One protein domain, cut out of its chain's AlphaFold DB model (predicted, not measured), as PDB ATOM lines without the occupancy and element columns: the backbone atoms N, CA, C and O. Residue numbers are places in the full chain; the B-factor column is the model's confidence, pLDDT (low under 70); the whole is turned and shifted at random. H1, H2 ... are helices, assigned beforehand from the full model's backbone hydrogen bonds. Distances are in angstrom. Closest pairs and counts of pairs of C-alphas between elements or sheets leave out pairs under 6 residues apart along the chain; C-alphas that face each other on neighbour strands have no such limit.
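This is residues 42 to 72 and 85 to 143 of the 377 residues of an uncharacterized protein of Termitomyces sp. J132 (UniProt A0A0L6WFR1). Helices H1 to H4 and the first part of H5 make a small body with H3 in its middle; residues 128 to 143 of H5 stick out as a long arm, residues 67 to 72 as a shorter one. The all-helix printed part has 90 residues with five named helices, H1 to H5 in order. It is loose, radius of gyration of the C-alphas 15.7 A, spanning 51 by 37 by 24 A.

Start at H1, residues 43 to 48: it forms a helical hairpin with H2, residues 53 to 70, closest C-alphas Ala 46 and Pro 54, 6.8 A. H2 only just touches H3, residues 85 to 98, with 3 pairs of C-alphas within 8 A, closest Val 62 and Ala 90, 6.2 A, at a steep tilt of 66 degrees. H4, residues 103 to 111, is about perpendicular to H5, residues 113 to 143, at 81 degrees. H3 and H5 are near each other. Every O i to N i+4 pair is within hydrogen-bond range in H1, H2, H3 and H5; in H4, 3 of 5.

Find C-alpha 53 at (278.434, 334.237, 181.602); H2 runs 25.7 A from there. H5 runs 44.6 A to C-alpha 143 at (236.129, 346.089, 174.796).

Residues 73 to 84 are cut out, C-alphas 72 and 85 lying 26.7 A apart. Among residues under pLDDT 70 are 42 to 58.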
ATOM      1  N   THR A  42     264.393 335.720 185.787       43.16
ATOM      2  CA  THR A  42     265.739 335.183 186.098       43.16
ATOM      3  C   THR A  42     266.841 335.715 185.172       43.16
ATOM      4  O   THR A  42     268.001 335.761 185.573       43.16
ATOM      5  N   LEU A  43     266.505 336.177 183.959       39.34
ATOM      6  CA  LEU A  43     267.498 336.605 182.957       39.34
ATOM      7  C   LEU A  43     267.967 338.063 183.141       39.34
ATOM      8  O   LEU A  43     269.158 338.361 183.060       39.34
ATOM      9  N   LEU A  44     267.038 338.975 183.451       37.41
ATOM     10  CA  LEU A  44     267.326 340.402 183.663       37.41
ATOM     11  C   LEU A  44     268.233 340.674 184.882       37.41
ATOM     12  O   LEU A  44     269.177 341.455 184.749       37.41
ATOM     13  N   PRO A  45     268.041 340.019 186.049       44.12
ATOM     14  CA  PRO A  45     268.960 340.173 187.176       44.12
ATOM     15  C   PRO A  45     270.375 339.673 186.864       44.12
ATOM     16  O   PRO A  45     271.346 340.225 187.375       44.12
ATOM     17  N   ALA A  46     270.502 338.658 186.002       42.47
ATOM     18  CA  ALA A  46     271.792 338.099 185.609       42.47
ATOM     19  C   ALA A  46     272.581 339.055 184.687       42.47
ATOM     20  O   ALA A  46     273.794 339.191 184.845       42.47
ATOM     21  N   LEU A  47     271.888 339.790 183.804       41.16
ATOM     22  CA  LEU A  47     272.459 340.902 183.026       41.16
ATOM     23  C   LEU A  47     272.826 342.107 183.915       41.16
ATOM     24  O   LEU A  47     273.893 342.698 183.747       41.16
ATOM     25  N   ALA A  48     271.997 342.434 184.912       42.06
ATOM     26  CA  ALA A  48     272.260 343.523 185.858       42.06
ATOM     27  C   ALA A  48     273.492 343.271 186.757       42.06
ATOM     28  O   ALA A  48     274.103 344.217 187.256       42.06
ATOM     29  N   GLN A  49     273.905 342.011 186.929       47.75
ATOM     30  CA  GLN A  49     275.099 341.633 187.694       47.75
ATOM     31  C   GLN A  49     276.430 341.820 186.939       47.75
ATOM     32  O   GLN A  49     277.473 341.443 187.474       47.75
ATOM     33  N   LYS A  50     276.439 342.404 185.727       51.44
ATOM     34  CA  LYS A  50     277.645 342.541 184.870       51.44
ATOM     35  C   LYS A  50     278.355 341.208 184.590       51.44
ATOM     36  O   LYS A  50     279.538 341.183 184.255       51.44
ATOM     37  N   SER A  51     277.651 340.092 184.749       55.91
ATOM     38  CA  SER A  51     278.172 338.768 184.442       55.91
ATOM     39  C   SER A  51     277.885 338.487 182.973       55.91
ATOM     40  O   SER A  51     276.727 338.402 182.576       55.91
ATOM     41  N   SER A  52     278.927 338.356 182.151       60.81
ATOM     42  CA  SER A  52     278.797 337.978 180.734       60.81
ATOM     43  C   SER A  52     278.456 336.494 180.545       60.81
ATOM     44  O   SER A  52     278.038 336.070 179.468       60.81
ATOM     45  N   THR A  53     278.596 335.694 181.603       67.44
ATOM     46  CA  THR A  53     278.434 334.237 181.602       67.44
ATOM     47  C   THR A  53     277.059 333.748 181.124       67.44
ATOM     48  O   THR A  53     277.032 332.819 180.314       67.44
ATOM     49  N   PRO A  54     275.918 334.331 181.547       65.00
ATOM     50  CA  PRO A  54     274.594 333.893 181.105       65.00
ATOM     51  C   PRO A  54     274.408 334.127 179.605       65.00
ATOM     52  O   PRO A  54     274.027 333.215 178.885       65.00
ATOM     53  N   LEU A  55     274.785 335.311 179.116       63.69
ATOM     54  CA  LEU A  55     274.634 335.713 177.715       63.69
ATOM     55  C   LEU A  55     275.518 334.861 176.789       63.69
ATOM     56  O   LEU A  55     275.066 334.388 175.747       63.69
ATOM     57  N   LEU A  56     276.753 334.580 177.218       63.41
ATOM     58  CA  LEU A  56     277.669 333.684 176.510       63.41
ATOM     59  C   LEU A  56     277.153 332.235 176.485       63.41
ATOM     60  O   LEU A  56     277.344 331.524 175.496       63.41
ATOM     61  N   THR A  57     276.504 331.789 177.563       69.88
ATOM     62  CA  THR A  57     275.905 330.450 177.652       69.88
ATOM     63  C   THR A  57     274.702 330.344 176.726       69.88
ATOM     64  O   THR A  57     274.656 329.420 175.915       69.88
ATOM     65  N   THR A  58     273.798 331.325 176.743       69.62
ATOM     66  CA  THR A  58     272.658 331.361 175.822       69.62
ATOM     67  C   THR A  58     273.125 331.433 174.369       69.62
ATOM     68  O   THR A  58     272.633 330.675 173.539       69.62
ATOM     69  N   TRP A  59     274.154 332.230 174.054       75.38
ATOM     70  CA  TRP A  59     274.769 332.250 172.720       75.38
ATOM     71  C   TRP A  59     275.317 330.878 172.304       75.38
ATOM     72  O   TRP A  59     275.091 330.436 171.176       75.38
ATOM     73  N   LYS A  60     276.006 330.164 173.206       74.12
ATOM     74  CA  LYS A  60     276.490 328.798 172.939       74.12
ATOM     75  C   LYS A  60     275.338 327.825 172.685       74.12
ATOM     76  O   LYS A  60     275.435 327.046 171.737       74.12
ATOM     77  N   THR A  61     274.263 327.895 173.468       71.56
ATOM     78  CA  THR A  61     273.074 327.045 173.300       71.56
ATOM     79  C   THR A  61     272.373 327.328 171.975       71.56
ATOM     80  O   THR A  61     272.166 326.411 171.186       71.56
ATOM     81  N   VAL A  62     272.108 328.599 171.664       63.78
ATOM     82  CA  VAL A  62     271.499 329.033 170.395       63.78
ATOM     83  C   VAL A  62     272.337 328.556 169.204       63.78
ATOM     84  O   VAL A  62     271.823 327.952 168.262       63.78
ATOM     85  N   LYS A  63     273.658 328.726 169.279       66.75
ATOM     86  CA  LYS A  63     274.605 328.238 168.271       66.75
ATOM     87  C   LYS A  63     274.554 326.717 168.108       66.75
ATOM     88  O   LYS A  63     274.589 326.235 166.976       66.75
ATOM     89  N   GLN A  64     274.464 325.966 169.205       69.50
ATOM     90  CA  GLN A  64     274.343 324.509 169.173       69.50
ATOM     91  C   GLN A  64     273.018 324.069 168.538       69.50
ATOM     92  O   GLN A  64     273.029 323.173 167.693       69.50
ATOM     93  N   CYS A  65     271.905 324.732 168.865       63.72
ATOM     94  CA  CYS A  65     270.599 324.489 168.251       63.72
ATOM     95  C   CYS A  65     270.629 324.732 166.734       63.72
ATOM     96  O   CYS A  65     270.128 323.909 165.967       63.72
ATOM     97  N   PHE A  66     271.277 325.808 166.277       62.78
ATOM     98  CA  PHE A  66     271.409 326.090 164.845       62.78
ATOM     99  C   PHE A  66     272.343 325.110 164.125       62.78
ATOM    100  O   PHE A  66     271.992 324.611 163.058       62.78
ATOM    101  N   SER A  67     273.483 324.756 164.728       67.56
ATOM    102  CA  SER A  67     274.393 323.746 164.163       67.56
ATOM    103  C   SER A  67     273.763 322.347 164.099       67.56
ATOM    104  O   SER A  67     274.057 321.584 163.181       67.56
ATOM    105  N   ALA A  68     272.885 322.001 165.046       60.69
ATOM    106  CA  ALA A  68     272.136 320.745 165.028       60.69
ATOM    107  C   ALA A  68     271.025 320.739 163.963       60.69
ATOM    108  O   ALA A  68     270.755 319.697 163.375       60.69
ATOM    109  N   LYS A  69     270.410 321.897 163.679       59.34
ATOM    110  CA  LYS A  69     269.385 322.042 162.633       59.34
ATOM    111  C   LYS A  69     269.964 321.935 161.217       59.34
ATOM    112  O   LYS A  69     269.298 321.409 160.332       59.34
ATOM    113  N   GLU A  70     271.196 322.398 161.013       59.97
ATOM    114  CA  GLU A  70     271.912 322.319 159.728       59.97
ATOM    115  C   GLU A  70     272.400 320.891 159.413       59.97
ATOM    116  O   GLU A  70     272.411 320.462 158.259       59.97
ATOM    117  N   LYS A  71     272.733 320.104 160.443       58.44
ATOM    118  CA  LYS A  71     273.101 318.689 160.300       58.44
ATOM    119  C   LYS A  71     271.860 317.805 160.403       58.44
ATOM    120  O   LYS A  71     271.502 317.321 161.472       58.44
ATOM    121  N   GLY A  72     271.195 317.602 159.270       50.91
ATOM    122  CA  GLY A  72     269.994 316.777 159.176       50.91
ATOM    123  C   GLY A  72     270.116 315.397 159.846       50.91
ATOM    124  O   GLY A  72     271.111 314.694 159.691       50.91
ATOM    125  N   THR A  85     261.383 335.692 175.546       64.25
ATOM    126  CA  THR A  85     262.652 336.425 175.632       64.25
ATOM    127  C   THR A  85     263.811 335.654 174.998       64.25
ATOM    128  O   THR A  85     264.659 336.252 174.335       64.25
ATOM    129  N   ASP A  86     263.852 334.329 175.166       74.56
ATOM    130  CA  ASP A  86     264.873 333.483 174.544       74.56
ATOM    131  C   ASP A  86     264.699 333.427 173.021       74.56
ATOM    132  O   ASP A  86     265.693 333.386 172.296       74.56
ATOM    133  N   GLU A  87     263.460 333.497 172.520       75.38
ATOM    134  CA  GLU A  87     263.174 333.595 171.084       75.38
ATOM    135  C   GLU A  87     263.625 334.935 170.492       75.38
ATOM    136  O   GLU A  87     264.258 334.955 169.434       75.38
ATOM    137  N   GLN A  88     263.369 336.054 171.179       73.38
ATOM    138  CA  GLN A  88     263.852 337.372 170.747       73.38
ATOM    139  C   GLN A  88     265.376 337.447 170.746       73.38
ATOM    140  O   GLN A  88     265.976 337.948 169.790       73.38
ATOM    141  N   LEU A  89     266.012 336.913 171.790       79.44
ATOM    142  CA  LEU A  89     267.461 336.818 171.841       79.44
ATOM    143  C   LEU A  89     267.959 335.939 170.687       79.44
ATOM    144  O   LEU A  89     268.826 336.364 169.932       79.44
ATOM    145  N   ALA A  90     267.374 334.757 170.476       80.12
ATOM    146  CA  ALA A  90     267.737 333.881 169.365       80.12
ATOM    147  C   ALA A  90     267.575 334.568 167.999       80.12
ATOM    148  O   ALA A  90     268.440 334.404 167.137       80.12
ATOM    149  N   TYR A  91     266.528 335.376 167.815       80.75
ATOM    150  CA  TYR A  91     266.300 336.159 166.602       80.75
ATOM    151  C   TYR A  91     267.375 337.233 166.397       80.75
ATOM    152  O   TYR A  91     267.950 337.333 165.313       80.75
ATOM    153  N   LEU A  92     267.709 337.997 167.437       80.75
ATOM    154  CA  LEU A  92     268.765 339.009 167.380       80.75
ATOM    155  C   LEU A  92     270.125 338.378 167.053       80.75
ATOM    156  O   LEU A  92     270.854 338.832 166.170       80.75
ATOM    157  N   LEU A  93     270.442 337.278 167.730       80.50
ATOM    158  CA  LEU A  93     271.654 336.499 167.512       80.50
ATOM    159  C   LEU A  93     271.696 335.908 166.091       80.50
ATOM    160  O   LEU A  93     272.756 335.863 165.464       80.50
ATOM    161  N   GLN A  94     270.543 335.515 165.547       81.06
ATOM    162  CA  GLN A  94     270.410 335.076 164.162       81.06
ATOM    163  C   GLN A  94     270.638 336.224 163.168       81.06
ATOM    164  O   GLN A  94     271.271 335.999 162.137       81.06
ATOM    165  N   GLN A  95     270.158 337.437 163.453       80.25
ATOM    166  CA  GLN A  95     270.408 338.611 162.607       80.25
ATOM    167  C   GLN A  95     271.896 338.970 162.577       80.25
ATOM    168  O   GLN A  95     272.457 339.166 161.500       80.25
ATOM    169  N   LEU A  96     272.566 338.937 163.732       77.75
ATOM    170  CA  LEU A  96     274.019 339.125 163.823       77.75
ATOM    171  C   LEU A  96     274.790 338.067 163.019       77.75
ATOM    172  O   LEU A  96     275.746 338.390 162.315       77.75
ATOM    173  N   TYR A  97     274.347 336.808 163.072       75.88
ATOM    174  CA  TYR A  97     274.931 335.737 162.263       75.88
ATOM    175  C   TYR A  97     274.711 335.956 160.757       75.88
ATOM    176  O   TYR A  97     275.638 335.799 159.962       75.88
ATOM    177  N   LYS A  98     273.499 336.359 160.350       79.06
ATOM    178  CA  LYS A  98     273.170 336.674 158.947       79.06
ATOM    179  C   LYS A  98     273.964 337.863 158.412       79.06
ATOM    180  O   LYS A  98     274.331 337.848 157.240       79.06
ATOM    181  N   ALA A  99     274.289 338.829 159.266       74.94
ATOM    182  CA  ALA A  99     275.156 339.961 158.944       74.94
ATOM    183  C   ALA A  99     276.634 339.567 158.730       74.94
ATOM    184  O   ALA A  99     277.478 340.440 158.556       74.94
ATOM    185  N   ARG A 100     276.960 338.262 158.726       81.50
ATOM    186  CA  ARG A 100     278.314 337.716 158.534       81.50
ATOM    187  C   ARG A 100     279.334 338.259 159.534       81.50
ATOM    188  O   ARG A 100     280.524 338.244 159.234       81.50
ATOM    189  N   VAL A 101     278.895 338.681 160.724       72.50
ATOM    190  CA  VAL A 101     279.817 339.044 161.804       72.50
ATOM    191  C   VAL A 101     280.680 337.812 162.093       72.50
ATOM    192  O   VAL A 101     280.131 336.772 162.486       72.50
ATOM    193  N   PRO A 102     282.006 337.875 161.857       67.12
ATOM    194  CA  PRO A 102     282.882 336.733 162.048       67.12
ATOM    195  C   PRO A 102     282.757 336.195 163.473       67.12
ATOM    196  O   PRO A 102     282.558 336.927 164.443       67.12
ATOM    197  N   LYS A 103     282.794 334.872 163.589       65.50
ATOM    198  CA  LYS A 103     282.396 334.104 164.781       65.50
ATOM    199  C   LYS A 103     283.255 334.414 166.012       65.50
ATOM    200  O   LYS A 103     282.796 334.287 167.145       65.50
ATOM    201  N   ASP A 104     284.496 334.759 165.734       70.19
ATOM    202  CA  ASP A 104     285.571 335.247 166.583       70.19
ATOM    203  C   ASP A 104     285.306 336.683 167.050       70.19
ATOM    204  O   ASP A 104     285.302 336.936 168.253       70.19
ATOM    205  N   ILE A 105     284.909 337.574 166.141       67.06
ATOM    206  CA  ILE A 105     284.545 338.958 166.479       67.06
ATOM    207  C   ILE A 105     283.250 338.996 167.308       67.06
ATOM    208  O   ILE A 105     283.119 339.797 168.230       67.06
ATOM    209  N   GLY A 106     282.305 338.085 167.060       75.31
ATOM    210  CA  GLY A 106     281.046 338.011 167.807       75.31
ATOM    211  C   GLY A 106     281.229 337.774 169.312       75.31
ATOM    212  O   GLY A 106     280.482 338.334 170.111       75.31
ATOM    213  N   ALA A 107     282.230 336.988 169.723       77.38
ATOM    214  CA  ALA A 107     282.509 336.782 171.144       77.38
ATOM    215  C   ALA A 107     283.106 338.041 171.789       77.38
ATOM    216  O   ALA A 107     282.691 338.420 172.882       77.38
ATOM    217  N   ASP A 108     284.027 338.711 171.100       80.62
ATOM    218  CA  ASP A 108     284.677 339.924 171.601       80.62
ATOM    219  C   ASP A 108     283.707 341.113 171.650       80.62
ATOM    220  O   ASP A 108     283.676 341.854 172.633       80.62
ATOM    221  N   ILE A 109     282.830 341.230 170.650       79.50
ATOM    222  CA  ILE A 109     281.719 342.186 170.619       79.50
ATOM    223  C   ILE A 109     280.767 341.938 171.790       79.50
ATOM    224  O   ILE A 109     280.435 342.873 172.514       79.50
ATOM    225  N   LEU A 110     280.339 340.691 172.014       80.81
ATOM    226  CA  LEU A 110     279.422 340.370 173.112       80.81
ATOM    227  C   LEU A 110     280.087 340.473 174.490       80.81
ATOM    228  O   LEU A 110     279.375 340.604 175.481       80.81
ATOM    229  N   ASN A 111     281.418 340.437 174.576       83.38
ATOM    230  CA  ASN A 111     282.169 340.702 175.806       83.38
ATOM    231  C   ASN A 111     282.452 342.196 176.027       83.38
ATOM    232  O   ASN A 111     282.872 342.578 177.122       83.38
ATOM    233  N   ASN A 112     282.213 343.053 175.030       87.44
ATOM    234  CA  ASN A 112     282.375 344.489 175.183       87.44
ATOM    235  C   ASN A 112     281.260 345.046 176.095       87.44
ATOM    236  O   ASN A 112     280.077 344.953 175.749       87.44
ATOM    237  N   PRO A 113     281.597 345.670 177.242       81.56
ATOM    238  CA  PRO A 113     280.601 346.158 178.195       81.56
ATOM    239  C   PRO A 113     279.692 347.249 177.611       81.56
ATOM    240  O   PRO A 113     278.550 347.382 178.044       81.56
ATOM    241  N   VAL A 114     280.167 348.013 176.621       84.12
ATOM    242  CA  VAL A 114     279.363 349.038 175.936       84.12
ATOM    243  C   VAL A 114     278.290 348.383 175.069       84.12
ATOM    244  O   VAL A 114     277.136 348.801 175.102       84.12
ATOM    245  N   VAL A 115     278.648 347.319 174.348       82.75
ATOM    246  CA  VAL A 115     277.705 346.564 173.512       82.75
ATOM    247  C   VAL A 115     276.689 345.830 174.382       82.75
ATOM    248  O   VAL A 115     275.499 345.870 174.086       82.75
ATOM    249  N   GLN A 116     277.119 345.222 175.492       84.50
ATOM    250  CA  GLN A 116     276.198 344.598 176.449       84.50
ATOM    251  C   GLN A 116     275.205 345.603 177.034       84.50
ATOM    252  O   GLN A 116     274.019 345.295 177.143       84.50
ATOM    253  N   LEU A 117     275.670 346.806 177.386       83.88
ATOM    254  CA  LEU A 117     274.800 347.859 177.894       83.88
ATOM    255  C   LEU A 117     273.782 348.294 176.831       83.88
ATOM    256  O   LEU A 117     272.590 348.317 177.129       83.88
ATOM    257  N   ALA A 118     274.223 348.556 175.599       83.31
ATOM    258  CA  ALA A 118     273.336 348.928 174.497       83.31
ATOM    259  C   ALA A 118     272.295 347.832 174.207       83.31
ATOM    260  O   ALA A 118     271.101 348.107 174.144       83.31
ATOM    261  N   LEU A 119     272.725 346.568 174.133       84.56
ATOM    262  CA  LEU A 119     271.829 345.420 173.969       84.56
ATOM    263  C   LEU A 119     270.824 345.304 175.120       84.56
ATOM    264  O   LEU A 119     269.651 345.032 174.884       84.56
ATOM    265  N   SER A 120     271.259 345.535 176.360       82.12
ATOM    266  CA  SER A 120     270.361 345.492 177.517       82.12
ATOM    267  C   SER A 120     269.304 346.598 177.479       82.12
ATOM    268  O   SER A 120     268.158 346.344 177.841       82.12
ATOM    269  N   GLN A 121     269.660 347.794 176.998       83.62
ATOM    270  CA  GLN A 121     268.725 348.908 176.832       83.62
ATOM    271  C   GLN A 121     267.678 348.578 175.770       83.62
ATOM    272  O   GLN A 121     266.485 348.661 176.047       83.62
ATOM    273  N   VAL A 122     268.126 348.089 174.614       82.38
ATOM    274  CA  VAL A 122     267.261 347.648 173.513       82.38
ATOM    275  C   VAL A 122     266.279 346.569 173.953       82.38
ATOM    276  O   VAL A 122     265.083 346.668 173.692       82.38
ATOM    277  N   LEU A 123     266.766 345.535 174.642       83.56
ATOM    278  CA  LEU A 123     265.911 344.448 175.118       83.56
ATOM    279  C   LEU A 123     264.917 344.934 176.178       83.56
ATOM    280  O   LEU A 123     263.784 344.459 176.221       83.56
ATOM    281  N   ASN A 124     265.312 345.890 177.020       83.25
ATOM    282  CA  ASN A 124     264.413 346.471 178.008       83.25
ATOM    283  C   ASN A 124     263.311 347.314 177.345       83.25
ATOM    284  O   ASN A 124     262.152 347.204 177.738       83.25
ATOM    285  N   GLU A 125     263.643 348.099 176.318       80.00
ATOM    286  CA  GLU A 125     262.660 348.851 175.527       80.00
ATOM    287  C   GLU A 125     261.709 347.921 174.768       80.00
ATOM    288  O   GLU A 125     260.494 348.101 174.844       80.00
ATOM    289  N   LEU A 126     262.232 346.874 174.120       75.69
ATOM    290  CA  LEU A 126     261.413 345.855 173.455       75.69
ATOM    291  C   LEU A 126     260.440 345.181 174.425       75.69
ATOM    292  O   LEU A 126     259.269 345.005 174.091       75.69
ATOM    293  N   ASN A 127     260.891 344.855 175.638       79.19
ATOM    294  CA  ASN A 127     260.027 344.287 176.668       79.19
ATOM    295  C   ASN A 127     258.918 345.270 177.081       79.19
ATOM    296  O   ASN A 127     257.765 344.871 177.221       79.19
ATOM    297  N   VAL A 128     259.222 346.561 177.250       81.44
ATOM    298  CA  VAL A 128     258.197 347.577 177.561       81.44
ATOM    299  C   VAL A 128     257.166 347.679 176.436       81.44
ATOM    300  O   VAL A 128     255.969 347.629 176.713       81.44
ATOM    301  N   VAL A 129     257.613 347.758 175.180       77.44
ATOM    302  CA  VAL A 129     256.723 347.837 174.008       77.44
ATOM    303  C   VAL A 129     255.857 346.585 173.885       77.44
ATOM    304  O   VAL A 129     254.667 346.683 173.589       77.44
ATOM    305  N   GLN A 130     256.421 345.403 174.138       73.88
ATOM    306  CA  GLN A 130     255.659 344.162 174.076       73.88
ATOM    307  C   GLN A 130     254.598 344.084 175.175       73.88
ATOM    308  O   GLN A 130     253.446 343.798 174.867       73.88
ATOM    309  N   ASN A 131     254.942 344.442 176.415       78.94
ATOM    310  CA  ASN A 131     253.967 344.491 177.506       78.94
ATOM    311  C   ASN A 131     252.831 345.487 177.215       78.94
ATOM    312  O   ASN A 131     251.672 345.173 177.462       78.94
ATOM    313  N   GLN A 132     253.138 346.652 176.629       84.00
ATOM    314  CA  GLN A 132     252.114 347.616 176.201       84.00
ATOM    315  C   GLN A 132     251.219 347.064 175.091       84.00
ATOM    316  O   GLN A 132     250.016 347.314 175.076       84.00
ATOM    317  N   ARG A 133     251.794 346.313 174.146       81.44
ATOM    318  CA  ARG A 133     251.031 345.681 173.070       81.44
ATOM    319  C   ARG A 133     250.089 344.616 173.620       81.44
ATOM    320  O   ARG A 133     248.934 344.571 173.207       81.44
ATOM    321  N   ASP A 134     250.574 343.785 174.533       83.06
ATOM    322  CA  ASP A 134     249.784 342.722 175.153       83.06
ATOM    323  C   ASP A 134     248.652 343.306 176.014       83.06
ATOM    324  O   ASP A 134     247.524 342.817 175.955       83.06
ATOM    325  N   GLU A 135     248.913 344.406 176.728       88.06
ATOM    326  CA  GLU A 135     247.894 345.169 177.460       88.06
ATOM    327  C   GLU A 135     246.848 345.776 176.511       88.06
ATOM    328  O   GLU A 135     245.651 345.568 176.704       88.06
ATOM    329  N   ALA A 136     247.273 346.416 175.418       85.44
ATOM    330  CA  ALA A 136     246.356 346.966 174.418       85.44
ATOM    331  C   ALA A 136     245.498 345.883 173.733       85.44
ATOM    332  O   ALA A 136     244.326 346.119 173.429       85.44
ATOM    333  N   HIS A 137     246.052 344.689 173.499       82.06
ATOM    334  CA  HIS A 137     245.292 343.545 172.982       82.06
ATOM    335  C   HIS A 137     244.280 343.024 173.997       82.06
ATOM    336  O   HIS A 137     243.150 342.715 173.615       82.06
ATOM    337  N   ALA A 138     244.656 342.946 175.275       85.62
ATOM    338  CA  ALA A 138     243.735 342.564 176.339       85.62
ATOM    339  C   ALA A 138     242.576 343.567 176.440       85.62
ATOM    340  O   ALA A 138     241.413 343.158 176.444       85.62
ATOM    341  N   ASP A 139     242.868 344.867 176.423       86.88
ATOM    342  CA  ASP A 139     241.859 345.928 176.459       86.88
ATOM    343  C   ASP A 139     240.928 345.881 175.244       86.88
ATOM    344  O   ASP A 139     239.709 345.989 175.394       86.88
ATOM    345  N   LEU A 140     241.470 345.658 174.043       88.06
ATOM    346  CA  LEU A 140     240.668 345.499 172.830       88.06
ATOM    347  C   LEU A 140     239.754 344.269 172.918       88.06
ATOM    348  O   LEU A 140     238.584 344.340 172.537       88.06
ATOM    349  N   PHE A 141     240.264 343.160 173.453       82.44
ATOM    350  CA  PHE A 141     239.493 341.938 173.658       82.44
ATOM    351  C   PHE A 141     238.359 342.145 174.674       82.44
ATOM    352  O   PHE A 141     237.211 341.787 174.401       82.44
ATOM    353  N   TYR A 142     238.628 342.800 175.807       81.06
ATOM    354  CA  TYR A 142     237.594 343.140 176.789       81.06
ATOM    355  C   TYR A 142     236.577 344.151 176.246       81.06
ATOM    356  O   TYR A 142     235.378 344.010 176.500       81.06
ATOM    357  N   ALA A 143     237.016 345.133 175.454       83.44
ATOM    358  CA  ALA A 143     236.129 346.089 174.796       83.44
ATOM    359  C   ALA A 143     235.210 345.411 173.765       83.44
ATOM    360  O   ALA A 143     234.035 345.775 173.663       83.44
TER     361      ALA A 143